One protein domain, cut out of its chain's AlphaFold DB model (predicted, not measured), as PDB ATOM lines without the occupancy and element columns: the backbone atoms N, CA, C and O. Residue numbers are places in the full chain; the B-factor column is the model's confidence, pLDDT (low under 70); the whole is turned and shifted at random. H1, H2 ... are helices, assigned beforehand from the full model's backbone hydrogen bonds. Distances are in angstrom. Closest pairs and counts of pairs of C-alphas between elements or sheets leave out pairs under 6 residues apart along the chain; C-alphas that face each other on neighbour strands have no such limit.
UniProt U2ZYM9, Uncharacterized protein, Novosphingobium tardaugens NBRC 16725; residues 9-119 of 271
ATOM      1  N   ALA A   9    -105.472 -23.892 -36.210       92.75
ATOM      2  CA  ALA A   9    -104.865 -23.399 -34.973       92.75
ATOM      3  C   ALA A   9    -103.420 -22.944 -35.220       92.75
ATOM      4  O   ALA A   9    -103.088 -21.799 -34.946       92.75
ATOM      5  N   GLN A  10    -102.612 -23.785 -35.871       93.81
ATOM      6  CA  GLN A  10    -101.245 -23.435 -36.271       93.81
ATOM      7  C   GLN A  10    -101.209 -22.233 -37.226       93.81
ATOM      8  O   GLN A  10    -100.305 -21.403 -37.156       93.81
ATOM      9  N   TYR A  11    -102.206 -22.115 -38.110       95.50
ATOM     10  CA  TYR A  11    -102.361 -20.941 -38.960       95.50
ATOM     11  C   TYR A  11    -102.630 -19.678 -38.131       95.50
ATOM     12  O   TYR A  11    -101.994 -18.654 -38.354       95.50
ATOM     13  N   HIS A  12    -103.525 -19.738 -37.143       94.19
ATOM     14  CA  HIS A  12    -103.792 -18.615 -36.235       94.19
ATOM     15  C   HIS A  12    -102.564 -18.226 -35.397       94.19
ATOM     16  O   HIS A  12    -102.278 -17.033 -35.274       94.19
ATOM     17  N   ASP A  13    -101.799 -19.203 -34.908       92.44
ATOM     18  CA  ASP A  13    -100.542 -18.969 -34.185       92.44
ATOM     19  C   ASP A  13     -99.501 -18.266 -35.068       92.44
ATOM     20  O   ASP A  13     -98.798 -17.364 -34.608       92.44
ATOM     21  N   LEU A  14     -99.435 -18.617 -36.359       93.69
ATOM     22  CA  LEU A  14     -98.562 -17.951 -37.326       93.69
ATOM     23  C   LEU A  14     -98.917 -16.465 -37.485       93.69
ATOM     24  O   LEU A  14     -98.020 -15.621 -37.448       93.69
ATOM     25  N   TRP A  15    -100.207 -16.126 -37.589       94.75
ATOM     26  CA  TRP A  15    -100.655 -14.725 -37.598       94.75
ATOM     27  C   TRP A  15    -100.244 -13.984 -36.326       94.75
ATOM     28  O   TRP A  15     -99.738 -12.865 -36.403       94.75
ATOM     29  N   ALA A  16    -100.461 -14.591 -35.157       91.38
ATOM     30  CA  ALA A  16    -100.102 -13.983 -33.879       91.38
ATOM     31  C   ALA A  16     -98.587 -13.745 -33.773       91.38
ATOM     32  O   ALA A  16     -98.157 -12.662 -33.384       91.38
ATOM     33  N   SER A  17     -97.781 -14.729 -34.184       91.81
ATOM     34  CA  SER A  17     -96.322 -14.628 -34.228       91.81
ATOM     35  C   SER A  17     -95.857 -13.492 -35.142       91.81
ATOM     36  O   SER A  17     -95.064 -12.655 -34.713       91.81
ATOM     37  N   LEU A  18     -96.377 -13.418 -36.372       94.81
ATOM     38  CA  LEU A  18     -96.030 -12.360 -37.324       94.81
ATOM     39  C   LEU A  18     -96.382 -10.967 -36.795       94.81
ATOM     40  O   LEU A  18     -95.539 -10.078 -36.845       94.81
ATOM     41  N   ILE A  19     -97.577 -10.787 -36.226       93.38
ATOM     42  CA  ILE A  19     -98.005  -9.497 -35.657       93.38
ATOM     43  C   ILE A  19     -97.089  -9.044 -34.514       93.38
ATOM     44  O   ILE A  19     -96.843  -7.850 -34.369       93.38
ATOM     45  N   LEU A  20     -96.593  -9.977 -33.697       91.00
ATOM     46  CA  LEU A  20     -95.736  -9.657 -32.553       91.00
ATOM     47  C   LEU A  20     -94.265  -9.451 -32.929       91.00
ATOM     48  O   LEU A  20     -93.554  -8.761 -32.205       91.00
ATOM     49  N   ARG A  21     -93.789 -10.088 -34.006       93.25
ATOM     50  CA  ARG A  21     -92.352 -10.186 -34.315       93.25
ATOM     51  C   ARG A  21     -91.917  -9.405 -35.547       93.25
ATOM     52  O   ARG A  21     -90.739  -9.068 -35.647       93.25
ATOM     53  N   ALA A  22     -92.810  -9.148 -36.498       94.75
ATOM     54  CA  ALA A  22     -92.439  -8.441 -37.712       94.75
ATOM     55  C   ALA A  22     -92.132  -6.952 -37.426       94.75
ATOM     56  O   ALA A  22     -92.815  -6.326 -36.614       94.75
ATOM     57  N   PRO A  23     -91.144  -6.355 -38.116       95.56
ATOM     58  CA  PRO A  23     -90.339  -6.961 -39.178       95.56
ATOM     59  C   PRO A  23     -89.007  -7.577 -38.727       95.56
ATOM     60  O   PRO A  23     -88.353  -8.210 -39.549       95.56
ATOM     61  N   ASP A  24     -88.562  -7.351 -37.490       94.38
ATOM     62  CA  ASP A  24     -87.158  -7.562 -37.106       94.38
ATOM     63  C   ASP A  24     -86.938  -8.126 -35.693       94.38
ATOM     64  O   ASP A  24     -85.869  -7.963 -35.110       94.38
ATOM     65  N   SER A  25     -87.937  -8.815 -35.140       94.12
ATOM     66  CA  SER A  25     -87.873  -9.480 -33.828       94.12
ATOM     67  C   SER A  25     -88.118 -10.994 -33.914       94.12
ATOM     68  O   SER A  25     -88.730 -11.609 -33.035       94.12
ATOM     69  N   PHE A  26     -87.650 -11.634 -34.984       93.56
ATOM     70  CA  PHE A  26     -87.707 -13.084 -35.160       93.56
ATOM     71  C   PHE A  26     -86.613 -13.798 -34.360       93.56
ATOM     72  O   PHE A  26     -85.459 -13.369 -34.319       93.56
ATOM     73  N   HIS A  27     -86.980 -14.923 -33.749       91.31
ATOM     74  CA  HIS A  27     -86.109 -15.717 -32.885       91.31
ATOM     75  C   HIS A  27     -86.163 -17.193 -33.283       91.31
ATOM     76  O   HIS A  27     -87.215 -17.693 -33.701       91.31
ATOM     77  N   ASN A  28     -85.043 -17.891 -33.115       84.12
ATOM     78  CA  ASN A  28     -84.947 -19.338 -33.224       84.12
ATOM     79  C   ASN A  28     -85.847 -19.997 -32.173       84.12
ATOM     80  O   ASN A  28     -85.787 -19.677 -30.991       84.12
ATOM     81  N   VAL A  29     -86.692 -20.937 -32.599       79.12
ATOM     82  CA  VAL A  29     -87.685 -21.563 -31.709       79.12
ATOM     83  C   VAL A  29     -87.030 -22.443 -30.636       79.12
ATOM     84  O   VAL A  29     -87.567 -22.565 -29.543       79.12
ATOM     85  N   ALA A  30     -85.879 -23.051 -30.939       81.62
ATOM     86  CA  ALA A  30     -85.233 -24.024 -30.059       81.62
ATOM     87  C   ALA A  30     -84.529 -23.390 -28.846       81.62
ATOM     88  O   ALA A  30     -84.529 -23.980 -27.770       81.62
ATOM     89  N   ASP A  31     -83.930 -22.212 -29.020       87.75
ATOM     90  CA  ASP A  31     -83.076 -21.574 -28.009       87.75
ATOM     91  C   ASP A  31     -83.434 -20.103 -27.744       87.75
ATOM     92  O   ASP A  31     -82.773 -19.440 -26.948       87.75
ATOM     93  N   MET A  32     -84.488 -19.591 -28.389       87.12
ATOM     94  CA  MET A  32     -84.962 -18.210 -28.278       87.12
ATOM     95  C   MET A  32     -83.913 -17.152 -28.645       87.12
ATOM     96  O   MET A  32     -84.077 -15.983 -28.304       87.12
ATOM     97  N   THR A  33     -82.855 -17.520 -29.368       91.25
ATOM     98  CA  THR A  33     -81.854 -16.557 -29.840       91.25
ATOM     99  C   THR A  33     -82.390 -15.757 -31.033       91.25
ATOM    100  O   THR A  33     -83.121 -16.315 -31.858       91.25
ATOM    101  N   PRO A  34     -82.065 -14.455 -31.171       92.38
ATOM    102  CA  PRO A  34     -82.450 -13.684 -32.349       92.38
ATOM    103  C   PRO A  34     -81.927 -14.336 -33.633       92.38
ATOM    104  O   PRO A  34     -80.773 -14.760 -33.703       92.38
ATOM    105  N   MET A  35     -82.765 -14.408 -34.666       92.12
ATOM    106  CA  MET A  35     -82.326 -14.901 -35.971       92.12
ATOM    107  C   MET A  35     -81.285 -13.948 -36.570       92.12
ATOM    108  O   MET A  35     -81.470 -12.731 -36.551       92.12
ATOM    109  N   ALA A  36     -80.207 -14.504 -37.129       89.88
ATOM    110  CA  ALA A  36     -79.114 -13.714 -37.698       89.88
ATOM    111  C   ALA A  36     -79.558 -12.859 -38.902       89.88
ATOM    112  O   ALA A  36     -79.104 -11.729 -39.051       89.88
ATOM    113  N   ASP A  37     -80.468 -13.381 -39.733       94.25
ATOM    114  CA  ASP A  37     -81.042 -12.665 -40.876       94.25
ATOM    115  C   ASP A  37     -82.548 -12.446 -40.674       94.25
ATOM    116  O   ASP A  37     -83.389 -13.276 -41.031       94.25
ATOM    117  N   GLN A  38     -82.881 -11.303 -40.074       94.94
ATOM    118  CA  GLN A  38     -84.261 -10.879 -39.830       94.94
ATOM    119  C   GLN A  38     -85.051 -10.667 -41.129       94.94
ATOM    120  O   GLN A  38     -86.250 -10.934 -41.174       94.94
ATOM    121  N   LYS A  39     -84.387 -10.236 -42.208       94.81
ATOM    122  CA  LYS A  39     -85.044  -9.982 -43.494       94.81
ATOM    123  C   LYS A  39     -85.425 -11.295 -44.173       94.81
ATOM    124  O   LYS A  39     -86.554 -11.428 -44.637       94.81
ATOM    125  N   ALA A  40     -84.525 -12.277 -44.188       94.69
ATOM    126  CA  ALA A  40     -84.843 -13.614 -44.680       94.69
ATOM    127  C   ALA A  40     -85.925 -14.292 -43.825       94.69
ATOM    128  O   ALA A  40     -86.802 -14.966 -44.368       94.69
ATOM    129  N   ALA A  41     -85.905 -14.084 -42.502       94.25
ATOM    130  CA  ALA A  41     -86.961 -14.562 -41.612       94.25
ATOM    131  C   ALA A  41     -88.327 -13.962 -41.978       94.25
ATOM    132  O   ALA A  41     -89.285 -14.709 -42.157       94.25
ATOM    133  N   LEU A  42     -88.401 -12.643 -42.180       96.31
ATOM    134  CA  LEU A  42     -89.622 -11.954 -42.595       96.31
ATOM    135  C   LEU A  42     -90.204 -12.541 -43.889       96.31
ATOM    136  O   LEU A  42     -91.382 -12.895 -43.917       96.31
ATOM    137  N   VAL A  43     -89.379 -12.669 -44.936       96.50
ATOM    138  CA  VAL A  43     -89.785 -13.246 -46.233       96.50
ATOM    139  C   VAL A  43     -90.390 -14.633 -46.022       96.50
ATOM    140  O   VAL A  43     -91.525 -14.890 -46.420       96.50
ATOM    141  N   LYS A  44     -89.664 -15.500 -45.312       94.31
ATOM    142  CA  LYS A  44     -90.075 -16.879 -45.055       94.31
ATOM    143  C   LYS A  44     -91.386 -16.969 -44.272       94.31
ATOM    144  O   LYS A  44     -92.215 -17.828 -44.562       94.31
ATOM    145  N   GLU A  45     -91.592 -16.125 -43.264       94.94
ATOM    146  CA  GLU A  45     -92.830 -16.154 -42.479       94.94
ATOM    147  C   GLU A  45     -94.043 -15.681 -43.299       94.94
ATOM    148  O   GLU A  45     -95.117 -16.273 -43.185       94.94
ATOM    149  N   PHE A  46     -93.879 -14.690 -44.183       96.94
ATOM    150  CA  PHE A  46     -94.944 -14.266 -45.103       96.94
ATOM    151  C   PHE A  46     -95.251 -15.312 -46.183       96.94
ATOM    152  O   PHE A  46     -96.421 -15.547 -46.487       96.94
ATOM    153  N   GLU A  47     -94.240 -16.007 -46.708       95.75
ATOM    154  CA  GLU A  47     -94.443 -17.155 -47.604       95.75
ATOM    155  C   GLU A  47     -95.262 -18.258 -46.919       95.75
ATOM    156  O   GLU A  47     -96.241 -18.752 -47.482       95.75
ATOM    157  N   ARG A  48     -94.928 -18.593 -45.664       94.50
ATOM    158  CA  ARG A  48     -95.691 -19.562 -44.855       94.50
ATOM    159  C   ARG A  48     -97.130 -19.100 -44.616       94.50
ATOM    160  O   ARG A  48     -98.052 -19.919 -44.656       94.50
ATOM    161  N   LEU A  49     -97.338 -17.803 -44.385       96.00
ATOM    162  CA  LEU A  49     -98.666 -17.221 -44.188       96.00
ATOM    163  C   LEU A  49     -99.531 -17.342 -45.451       96.00
ATOM    164  O   LEU A  49    -100.714 -17.679 -45.362       96.00
ATOM    165  N   LEU A  50     -98.944 -17.103 -46.624       96.00
ATOM    166  CA  LEU A  50     -99.629 -17.231 -47.908       96.00
ATOM    167  C   LEU A  50     -99.879 -18.697 -48.293       96.00
ATOM    168  O   LEU A  50    -100.955 -19.005 -48.807       96.00
ATOM    169  N   ALA A  51     -98.959 -19.616 -47.989       94.25
ATOM    170  CA  ALA A  51     -99.161 -21.054 -48.203       94.25
ATOM    171  C   ALA A  51    -100.359 -21.596 -47.392       94.25
ATOM    172  O   ALA A  51    -101.204 -22.344 -47.895       94.25
ATOM    173  N   GLY A  52    -100.512 -21.130 -46.148       95.19
ATOM    174  CA  GLY A  52    -101.650 -21.458 -45.285       95.19
ATOM    175  C   GLY A  52    -102.975 -20.769 -45.646       95.19
ATOM    176  O   GLY A  52    -103.985 -21.011 -44.986       95.19
ATOM    177  N   PHE A  53    -103.024 -19.914 -46.675       96.50
ATOM    178  CA  PHE A  53    -104.171 -19.023 -46.914       96.50
ATOM    179  C   PHE A  53    -105.488 -19.750 -47.239       96.50
ATOM    180  O   PHE A  53    -106.577 -19.210 -47.047       96.50
ATOM    181  N   HIS A  54    -105.429 -21.018 -47.639       95.75
ATOM    182  CA  HIS A  54    -106.618 -21.853 -47.807       95.75
ATOM    183  C   HIS A  54    -107.455 -21.985 -46.512       95.75
ATOM    184  O   HIS A  54    -108.678 -22.140 -46.588       95.75
ATOM    185  N   PHE A  55    -106.849 -21.866 -45.321       96.69
ATOM    186  CA  PHE A  55    -107.586 -21.780 -44.054       96.69
ATOM    187  C   PHE A  55    -108.401 -20.486 -43.936       96.69
ATOM    188  O   PHE A  55    -109.541 -20.530 -43.465       96.69
ATOM    189  N   ALA A  56    -107.843 -19.355 -44.383       95.88
ATOM    190  CA  ALA A  56    -108.527 -18.064 -44.405       95.88
ATOM    191  C   ALA A  56    -109.728 -18.088 -45.358       95.88
ATOM    192  O   ALA A  56    -110.828 -17.722 -44.950       95.88
ATOM    193  N   ILE A  57    -109.555 -18.626 -46.572       96.56
ATOM    194  CA  ILE A  57    -110.639 -18.769 -47.562       96.56
ATOM    195  C   ILE A  57    -111.827 -19.537 -46.963       96.56
ATOM    196  O   ILE A  57    -112.971 -19.092 -47.040       96.56
ATOM    197  N   ARG A  58    -111.572 -20.668 -46.286       95.50
ATOM    198  CA  ARG A  58    -112.629 -21.469 -45.634       95.50
ATOM    199  C   ARG A  58    -113.348 -20.722 -44.507       95.50
ATOM    200  O   ARG A  58    -114.510 -21.018 -44.227       95.50
ATOM    201  N   LYS A  59    -112.657 -19.802 -43.829       95.31
ATOM    202  CA  LYS A  59    -113.221 -18.979 -42.751       95.31
ATOM    203  C   LYS A  59    -114.067 -17.830 -43.282       95.31
ATOM    204  O   LYS A  59    -115.169 -17.641 -42.776       95.31
ATOM    205  N   ILE A  60    -113.562 -17.116 -44.286       96.50
ATOM    206  CA  ILE A  60    -114.215 -15.949 -44.884       96.50
ATOM    207  C   ILE A  60    -115.430 -16.373 -45.718       96.50
ATOM    208  O   ILE A  60    -116.484 -15.752 -45.612       96.50
ATOM    209  N   LYS A  61    -115.311 -17.458 -46.499       94.62
ATOM    210  CA  LYS A  61    -116.308 -18.005 -47.447       94.62
ATOM    211  C   LYS A  61    -116.659 -17.100 -48.630       94.62
ATOM    212  O   LYS A  61    -116.959 -17.618 -49.698       94.62
ATOM    213  N   ASP A  62    -116.618 -15.790 -48.446       97.00
ATOM    214  CA  ASP A  62    -116.767 -14.802 -49.505       97.00
ATOM    215  C   ASP A  62    -115.461 -14.684 -50.308       97.00
ATOM    216  O   ASP A  62    -114.389 -14.404 -49.760       97.00
ATOM    217  N   GLU A  63    -115.541 -14.949 -51.611       96.25
ATOM    218  CA  GLU A  63    -114.390 -14.907 -52.516       96.25
ATOM    219  C   GLU A  63    -113.817 -13.491 -52.624       96.25
ATOM    220  O   GLU A  63    -112.606 -13.305 -52.509       96.25
ATOM    221  N   HIS A  64    -114.680 -12.481 -52.743       96.31
ATOM    222  CA  HIS A  64    -114.271 -11.088 -52.850       96.31
ATOM    223  C   HIS A  64    -113.482 -10.662 -51.602       96.31
ATOM    224  O   HIS A  64    -112.340 -10.206 -51.703       96.31
ATOM    225  N   VAL A  65    -114.037 -10.889 -50.411       97.12
ATOM    226  CA  VAL A  65    -113.376 -10.563 -49.135       97.12
ATOM    227  C   VAL A  65    -112.083 -11.366 -48.958       97.12
ATOM    228  O   VAL A  65    -111.104 -10.847 -48.421       97.12
ATOM    229  N   SER A  66    -112.029 -12.609 -49.448       97.62
ATOM    230  CA  SER A  66    -110.810 -13.429 -49.403       97.62
ATOM    231  C   SER A  66    -109.688 -12.840 -50.260       97.62
ATOM    232  O   SER A  66    -108.534 -12.828 -49.834       97.62
ATOM    233  N   HIS A  67    -110.004 -12.309 -51.441       97.69
ATOM    234  CA  HIS A  67    -109.034 -11.608 -52.284       97.69
ATOM    235  C   HIS A  67    -108.525 -10.321 -51.626       97.69
ATOM    236  O   HIS A  67    -107.316 -10.094 -51.610       97.69
ATOM    237  N   ILE A  68    -109.411  -9.536 -51.002       98.00
ATOM    238  CA  ILE A  68    -109.026  -8.340 -50.230       98.00
ATOM    239  C   ILE A  68    -108.082  -8.720 -49.081       98.00
ATOM    240  O   ILE A  68    -107.038  -8.098 -48.902       98.00
ATOM    241  N   ALA A  69    -108.416  -9.760 -48.311       97.81
ATOM    242  CA  ALA A  69    -107.582 -10.220 -47.201       97.81
ATOM    243  C   ALA A  69    -106.197 -10.685 -47.673       97.81
ATOM    244  O   ALA A  69    -105.197 -10.396 -47.017       97.81
ATOM    245  N   LYS A  70    -106.123 -11.369 -48.822       98.19
ATOM    246  CA  LYS A  70    -104.849 -11.767 -49.430       98.19
ATOM    247  C   LYS A  70    -104.026 -10.552 -49.851       98.19
ATOM    248  O   LYS A  70    -102.830 -10.512 -49.579       98.19
ATOM    249  N   GLU A  71    -104.662  -9.561 -50.469       98.44
ATOM    250  CA  GLU A  71    -103.980  -8.346 -50.916       98.44
ATOM    251  C   GLU A  71    -103.455  -7.515 -49.738       98.44
ATOM    252  O   GLU A  71    -102.327  -7.036 -49.786       98.44
ATOM    253  N   LEU A  72    -104.194  -7.436 -48.626       98.31
ATOM    254  CA  LEU A  72    -103.703  -6.802 -47.397       98.31
ATOM    255  C   LEU A  72    -102.446  -7.484 -46.829       98.31
ATOM    256  O   LEU A  72    -101.560  -6.798 -46.319       98.31
ATOM    257  N   ILE A  73    -102.335  -8.815 -46.929       98.25
ATOM    258  CA  ILE A  73    -101.112  -9.543 -46.540       98.25
ATOM    259  C   ILE A  73     -99.946  -9.133 -47.447       98.25
ATOM    260  O   ILE A  73     -98.856  -8.853 -46.948       98.25
ATOM    261  N   THR A  74    -100.172  -9.052 -48.760       98.31
ATOM    262  CA  THR A  74     -99.161  -8.598 -49.728       98.31
ATOM    263  C   THR A  74     -98.707  -7.167 -49.431       98.31
ATOM    264  O   THR A  74     -97.512  -6.914 -49.289       98.31
ATOM    265  N   MET A  75     -99.648  -6.240 -49.250       98.19
ATOM    266  CA  MET A  75     -99.363  -4.838 -48.921       98.19
ATOM    267  C   MET A  75     -98.615  -4.689 -47.590       98.19
ATOM    268  O   MET A  75     -97.721  -3.848 -47.460       98.19
ATOM    269  N   SER A  76     -98.958  -5.515 -46.596       98.31
ATOM    270  CA  SER A  76     -98.260  -5.557 -45.311       98.31
ATOM    271  C   SER A  76     -96.786  -5.925 -45.493       98.31
ATOM    272  O   SER A  76     -95.905  -5.226 -44.985       98.31
ATOM    273  N   PHE A  77     -96.512  -6.980 -46.266       98.25
ATOM    274  CA  PHE A  77     -95.154  -7.404 -46.586       98.25
ATOM    275  C   PHE A  77     -94.364  -6.310 -47.314       98.25
ATOM    276  O   PHE A  77     -93.253  -5.981 -46.901       98.25
ATOM    277  N   GLU A  78     -94.949  -5.706 -48.350       98.06
ATOM    278  CA  GLU A  78     -94.338  -4.598 -49.098       98.06
ATOM    279  C   GLU A  78     -93.972  -3.427 -48.177       98.06
ATOM    280  O   GLU A  78     -92.863  -2.898 -48.258       98.06
ATOM    281  N   SER A  79     -94.870  -3.070 -47.254       97.06
ATOM    282  CA  SER A  79     -94.653  -1.986 -46.288       97.06
ATOM    283  C   SER A  79     -93.502  -2.297 -45.330       97.06
ATOM    284  O   SER A  79     -92.644  -1.446 -45.098       97.06
ATOM    285  N   TYR A  80     -93.415  -3.535 -44.831       97.12
ATOM    286  CA  TYR A  80     -92.280  -3.961 -44.011       97.12
ATOM    287  C   TYR A  80     -90.952  -3.923 -44.777       97.12
ATOM    288  O   TYR A  80     -89.953  -3.462 -44.228       97.12
ATOM    289  N   ILE A  81     -90.933  -4.357 -46.042       96.75
ATOM    290  CA  ILE A  81     -89.735  -4.299 -46.897       96.75
ATOM    291  C   ILE A  81     -89.324  -2.851 -47.198       96.75
ATOM    292  O   ILE A  81     -88.128  -2.562 -47.259       96.75
ATOM    293  N   ALA A  82     -90.289  -1.940 -47.329       95.69
ATOM    294  CA  ALA A  82     -90.057  -0.506 -47.489       95.69
ATOM    295  C   ALA A  82     -89.635   0.208 -46.186       95.69
ATOM    296  O   ALA A  82     -89.283   1.386 -46.220       95.69
ATOM    297  N   GLY A  83     -89.650  -0.486 -45.042       93.31
ATOM    298  CA  GLY A  83     -89.274   0.062 -43.736       93.31
ATOM    299  C   GLY A  83     -90.418   0.718 -42.954       93.31
ATOM    300  O   GLY A  83     -90.196   1.170 -41.830       93.31
ATOM    301  N   ASP A  84     -91.647   0.727 -43.479       92.94
ATOM    302  CA  ASP A  84     -92.825   1.220 -42.761       92.94
ATOM    303  C   ASP A  84     -93.430   0.117 -41.881       92.94
ATOM    304  O   ASP A  84     -94.405  -0.565 -42.220       92.94
ATOM    305  N   LYS A  85     -92.826  -0.050 -40.701       92.88
ATOM    306  CA  LYS A  85     -93.251  -1.048 -39.710       92.88
ATOM    307  C   LYS A  85     -94.706  -0.858 -39.273       92.88
ATOM    308  O   LYS A  85     -95.395  -1.837 -38.990       92.88
ATOM    309  N   LYS A  86     -95.163   0.396 -39.185       89.38
ATOM    310  CA  LYS A  86     -96.484   0.744 -38.652       89.38
ATOM    311  C   LYS A  86     -97.573   0.416 -39.665       89.38
ATOM    312  O   LYS A  86     -98.535  -0.262 -39.307       89.38
ATOM    313  N   ALA A  87     -97.405   0.843 -40.917       91.19
ATOM    314  CA  ALA A  87     -98.328   0.486 -41.989       91.19
ATOM    315  C   ALA A  87     -98.374  -1.033 -42.192       91.19
ATOM    316  O   ALA A  87     -99.465  -1.602 -42.225       91.19
ATOM    317  N   GLY A  88     -97.208  -1.695 -42.208       95.00
ATOM    318  CA  GLY A  88     -97.114  -3.153 -42.301       95.00
ATOM    319  C   GLY A  88     -97.930  -3.867 -41.219       95.00
ATOM    320  O   GLY A  88     -98.751  -4.733 -41.533       95.00
ATOM    321  N   ALA A  89     -97.781  -3.452 -39.957       94.56
ATOM    322  CA  ALA A  89     -98.521  -4.034 -38.839       94.56
ATOM    323  C   ALA A  89    -100.032  -3.797 -38.941       94.56
ATOM    324  O   ALA A  89    -100.813  -4.728 -38.746       94.56
ATOM    325  N   HIS A  90    -100.458  -2.575 -39.267       92.25
ATOM    326  CA  HIS A  90    -101.881  -2.255 -39.354       92.25
ATOM    327  C   HIS A  90    -102.577  -2.995 -40.506       92.25
ATOM    328  O   HIS A  90    -103.660  -3.539 -40.300       92.25
ATOM    329  N   MET A  91    -101.949  -3.085 -41.685       96.12
ATOM    330  CA  MET A  91    -102.478  -3.857 -42.820       96.12
ATOM    331  C   MET A  91    -102.655  -5.336 -42.456       96.12
ATOM    332  O   MET A  91    -103.688  -5.934 -42.755       96.12
ATOM    333  N   LEU A  92    -101.678  -5.919 -41.747       97.31
ATOM    334  CA  LEU A  92    -101.753  -7.306 -41.294       97.31
ATOM    335  C   LEU A  92    -102.869  -7.504 -40.262       97.31
ATOM    336  O   LEU A  92    -103.621  -8.475 -40.322       97.31
ATOM    337  N   GLN A  93    -103.016  -6.586 -39.310       95.56
ATOM    338  CA  GLN A  93    -104.088  -6.662 -38.320       95.56
ATOM    339  C   GLN A  93    -105.476  -6.504 -38.959       95.56
ATOM    340  O   GLN A  93    -106.395  -7.236 -38.587       95.56
ATOM    341  N   GLU A  94    -105.629  -5.622 -39.948       95.56
ATOM    342  CA  GLU A  94    -106.877  -5.468 -40.703       95.56
ATOM    343  C   GLU A  94    -107.211  -6.747 -41.489       95.56
ATOM    344  O   GLU A  94    -108.332  -7.251 -41.389       95.56
ATOM    345  N   ALA A  95    -106.224  -7.359 -42.157       97.31
ATOM    346  CA  ALA A  95    -106.387  -8.652 -42.831       97.31
ATOM    347  C   ALA A  95    -106.819  -9.763 -41.860       97.31
ATOM    348  O   ALA A  95    -107.740 -10.533 -42.144       97.31
ATOM    349  N   ARG A  96    -106.196  -9.820 -40.674       96.50
ATOM    350  CA  ARG A  96    -106.574 -10.747 -39.600       96.50
ATOM    351  C   ARG A  96    -108.023 -10.531 -39.163       96.50
ATOM    352  O   ARG A  96    -108.727 -11.505 -38.903       96.50
ATOM    353  N   GLY A  97    -108.472  -9.280 -39.096       95.31
ATOM    354  CA  GLY A  97    -109.847  -8.911 -38.773       95.31
ATOM    355  C   GLY A  97    -110.878  -9.470 -39.756       95.31
ATOM    356  O   GLY A  97    -111.943  -9.907 -39.326       95.31
ATOM    357  N   LEU A  98    -110.539  -9.543 -41.050       95.75
ATOM    358  CA  LEU A  98    -111.398 -10.155 -42.073       95.75
ATOM    359  C   LEU A  98    -111.530 -11.677 -41.887       95.75
ATOM    360  O   LEU A  98    -112.604 -12.237 -42.090       95.75
ATOM    361  N   VAL A  99    -110.457 -12.354 -41.462       96.06
ATOM    362  CA  VAL A  99    -110.466 -13.809 -41.207       96.06
ATOM    363  C   VAL A  99    -111.145 -14.152 -39.874       96.06
ATOM    364  O   VAL A  99    -111.856 -15.158 -39.764       96.06
ATOM    365  N   TRP A 100    -110.925 -13.330 -38.845       94.62
ATOM    366  CA  TRP A 100    -111.458 -13.510 -37.496       94.62
ATOM    367  C   TRP A 100    -112.205 -12.249 -37.037       94.62
ATOM    368  O   TRP A 100    -111.594 -11.385 -36.407       94.62
ATOM    369  N   PRO A 101    -113.539 -12.179 -37.226       88.12
ATOM    370  CA  PRO A 101    -114.328 -10.968 -36.966       88.12
ATOM    371  C   PRO A 101    -114.221 -10.389 -35.545       88.12
ATOM    372  O   PRO A 101    -114.363  -9.191 -35.345       88.12
ATOM    373  N   ARG A 102    -113.898 -11.208 -34.530       86.31
ATOM    374  CA  ARG A 102    -113.632 -10.719 -33.157       86.31
ATOM    375  C   ARG A 102    -112.398  -9.810 -33.048       86.31
ATOM    376  O   ARG A 102    -112.195  -9.193 -32.009       86.31
ATOM    377  N   HIS A 103    -111.559  -9.775 -34.076       85.50
ATOM    378  CA  HIS A 103    -110.366  -8.940 -34.179       85.50
ATOM    379  C   HIS A 103    -110.512  -7.861 -35.256       85.50
ATOM    380  O   HIS A 103    -109.510  -7.293 -35.679       85.50
ATOM    381  N   GLN A 104    -111.734  -7.615 -35.731       87.44
ATOM    382  CA  GLN A 104    -111.991  -6.617 -36.753       87.44
ATOM    383  C   GLN A 104    -111.628  -5.221 -36.238       87.44
ATOM    384  O   GLN A 104    -112.090  -4.790 -35.182       87.44
ATOM    385  N   LEU A 105    -110.775  -4.540 -37.000       84.25
ATOM    386  CA  LEU A 105    -110.430  -3.138 -36.807       84.25
ATOM    387  C   LEU A 105    -111.260  -2.266 -37.755       84.25
ATOM    388  O   LEU A 105    -111.927  -2.769 -38.663       84.25
ATOM    389  N   ARG A 106    -111.209  -0.947 -37.549       84.38
ATOM    390  CA  ARG A 106    -111.780   0.021 -38.488       84.38
ATOM    391  C   ARG A 106    -111.123  -0.153 -39.860       84.38
ATOM    392  O   ARG A 106    -109.902  -0.258 -39.943       84.38
ATOM    393  N   ILE A 107    -111.941  -0.162 -40.913       88.94
ATOM    394  CA  ILE A 107    -111.456  -0.292 -42.289       88.94
ATOM    395  C   ILE A 107    -110.617   0.931 -42.647       88.94
ATOM    396  O   ILE A 107    -111.079   2.068 -42.512       88.94
ATOM    397  N   LYS A 108    -109.396   0.688 -43.118       90.38
ATOM    398  CA  LYS A 108    -108.483   1.737 -43.561       90.38
ATOM    399  C   LYS A 108    -107.734   1.321 -44.817       90.38
ATOM    400  O   LYS A 108    -107.856   1.974 -45.849       90.38
ATOM    401  N   TYR A 109    -106.988   0.226 -44.745       94.12
ATOM    402  CA  TYR A 109    -106.193  -0.286 -45.856       94.12
ATOM    403  C   TYR A 109    -107.004  -1.202 -46.775       94.12
ATOM    404  O   TYR A 109    -106.631  -1.377 -47.932       94.12
ATOM    405  N   GLY A 110    -108.134  -1.742 -46.303       94.50
ATOM    406  CA  GLY A 110    -109.027  -2.596 -47.085       94.50
ATOM    407  C   GLY A 110    -109.545  -1.918 -48.352       94.50
ATOM    408  O   GLY A 110    -109.693  -2.582 -49.373       94.50
ATOM    409  N   VAL A 111    -109.738  -0.594 -48.314       94.12
ATOM    410  CA  VAL A 111    -110.138   0.214 -49.477       94.12
ATOM    411  C   VAL A 111    -109.080   0.152 -50.579       94.12
ATOM    412  O   VAL A 111    -109.393  -0.105 -51.735       94.12
ATOM    413  N   GLU A 112    -107.809   0.344 -50.228       95.69
ATOM    414  CA  GLU A 112    -106.714   0.265 -51.198       95.69
ATOM    415  C   GLU A 112    -106.466  -1.176 -51.661       95.69
ATOM    416  O   GLU A 112    -106.197  -1.405 -52.839       95.69
ATOM    417  N   ALA A 113    -106.610  -2.152 -50.763       97.25
ATOM    418  CA  ALA A 113    -106.490  -3.568 -51.096       97.25
ATOM    419  C   ALA A 113    -107.562  -4.016 -52.100       97.25
ATOM    420  O   ALA A 113    -107.255  -4.713 -53.063       97.25
ATOM    421  N   GLU A 114    -108.811  -3.579 -51.927       97.62
ATOM    422  CA  GLU A 114    -109.882  -3.841 -52.889       97.62
ATOM    423  C   GLU A 114    -109.577  -3.194 -54.246       97.62
ATOM    424  O   GLU A 114    -109.638  -3.861 -55.284       97.62
ATOM    425  N   ARG A 115    -109.150  -1.925 -54.245       96.56
ATOM    426  CA  ARG A 115    -108.742  -1.219 -55.464       96.56
ATOM    427  C   ARG A 115    -107.610  -1.934 -56.198       96.56
ATOM    428  O   ARG A 115    -107.667  -2.033 -57.420       96.56
ATOM    429  N   ARG A 116    -106.593  -2.435 -55.490       97.38
ATOM    430  CA  ARG A 116    -105.477  -3.193 -56.084       97.38
ATOM    431  C   ARG A 116    -105.925  -4.549 -56.622       97.38
ATOM    432  O   ARG A 116    -105.529  -4.917 -57.724       97.38
ATOM    433  N   ALA A 117    -106.777  -5.260 -55.886       96.25
ATOM    434  CA  ALA A 117    -107.250  -6.585 -56.274       96.25
ATOM    435  C   ALA A 117    -108.225  -6.556 -57.468       96.25
ATOM    436  O   ALA A 117    -108.206  -7.472 -58.289       96.25
ATOM    437  N   PHE A 118    -109.061  -5.516 -57.585       96.44
ATOM    438  CA  PHE A 118    -110.185  -5.483 -58.536       96.44
ATOM    439  C   PHE A 118    -110.229  -4.251 -59.452       96.44
ATOM    440  O   PHE A 118    -111.119  -4.136 -60.297       96.44
ATOM    441  N   GLY A 119    -109.307  -3.302 -59.289       95.19
ATOM    442  CA  GLY A 119    -109.255  -2.046 -60.046       95.19
ATOM    443  C   GLY A 119    -110.278  -0.988 -59.613       95.19
ATOM    444  O   GLY A 119    -110.236   0.137 -60.110       95.19
TER     445      GLY A 119
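This is residues 9 to 119 of the 271 residues of an uncharacterized protein of Novosphingobium tardaugens NBRC 16725 (UniProt U2ZYM9). Four helices, H1, H2, H4 and H5, make an up-and-down bundle, each running against the one before it, with the closely packed hairpin of H4 and H5 along one side and H1 and H2, with far fewer contacts, along the other. The short H3 packs across one end of the H4 and H5 pair, H6 crosses H4 near that same end, and the long link of residues 22 to 37 loops round at the opposite end. The printed part has 111 residues with six named helices, H1 to H6 in order along the chain, and no named strand, and its class is all helix. It is compact, with a radius of gyration of the C-alphas of 13.7 A and spans of 41 by 30 by 22 A.

H1, residues 9 to 21, begins at C-alpha 9 at (-104.865, -23.399, -34.973) and is 18.2 A long. H2, residues 38 to 51, is 19.9 A long. H3, residues 54 to 60, is 10.1 A long. H4, residues 63 to 81, is the longest helix at 27.4 A and begins at C-alpha 63 at (-114.390, -14.907, -52.516). H5, residues 85 to 99, is 21.5 A long. H6, residues 110 to 118, is 11.9 A long and ends at C-alpha 118 at (-110.185, -5.483, -58.536).

H1 and H2 form a helical hairpin, opposite ways at a shallow tilt of 29 degrees; H2 touches H1 with residues 45 to 49 alone, and the closest C-alphas, of Leu 14 and Leu 49, are 6.9 A apart. H1 touches H5 with residues 15 to 19 alone, the closest C-alphas being those of Ile 19 and Ala 89, 6.3 A apart. H4 touches H2 with residues 70 to 77 alone, opposite ways at a shallow tilt of 7 degrees; the closest C-alphas, of Phe 46 and Phe 77, are 7.0 A apart. H4 and H5 form a helical hairpin with 29 pairs of C-alphas within 8 A, the closest those of Ser 76 and Gly 88 at 4.0 A, at a shallow tilt of 18 degrees. H1 and H4 are apart, and so are H2 and H5. H3 and H4 touch only at the corner, with the C-alphas of Ile 57 and Ser 66 closest at 5.7 A. H5 touches H3 with residues 98 to 99 alone, the C-alphas of Ala 56 and Val 99 being closest at 5.7 A. H4 touches H6 with residues 67 to 75 alone, only just about perpendicular at 72 degrees, and the closest C-alphas, of Ile 68 and Glu 114, are 5.3 A apart. In H1 to H6 every O i to N i+4 pair is within hydrogen-bond range.

The two C-alphas farthest apart, of Asp 31 and Gly 119, are 45.7 A apart. The printed part has no cut. The link from H1 to H2, 16 residues, is long; the link from H5 to H6 is short, and the other three are tight. The mean pLDDT of the printed part is 94.1, and no printed residue is under 70.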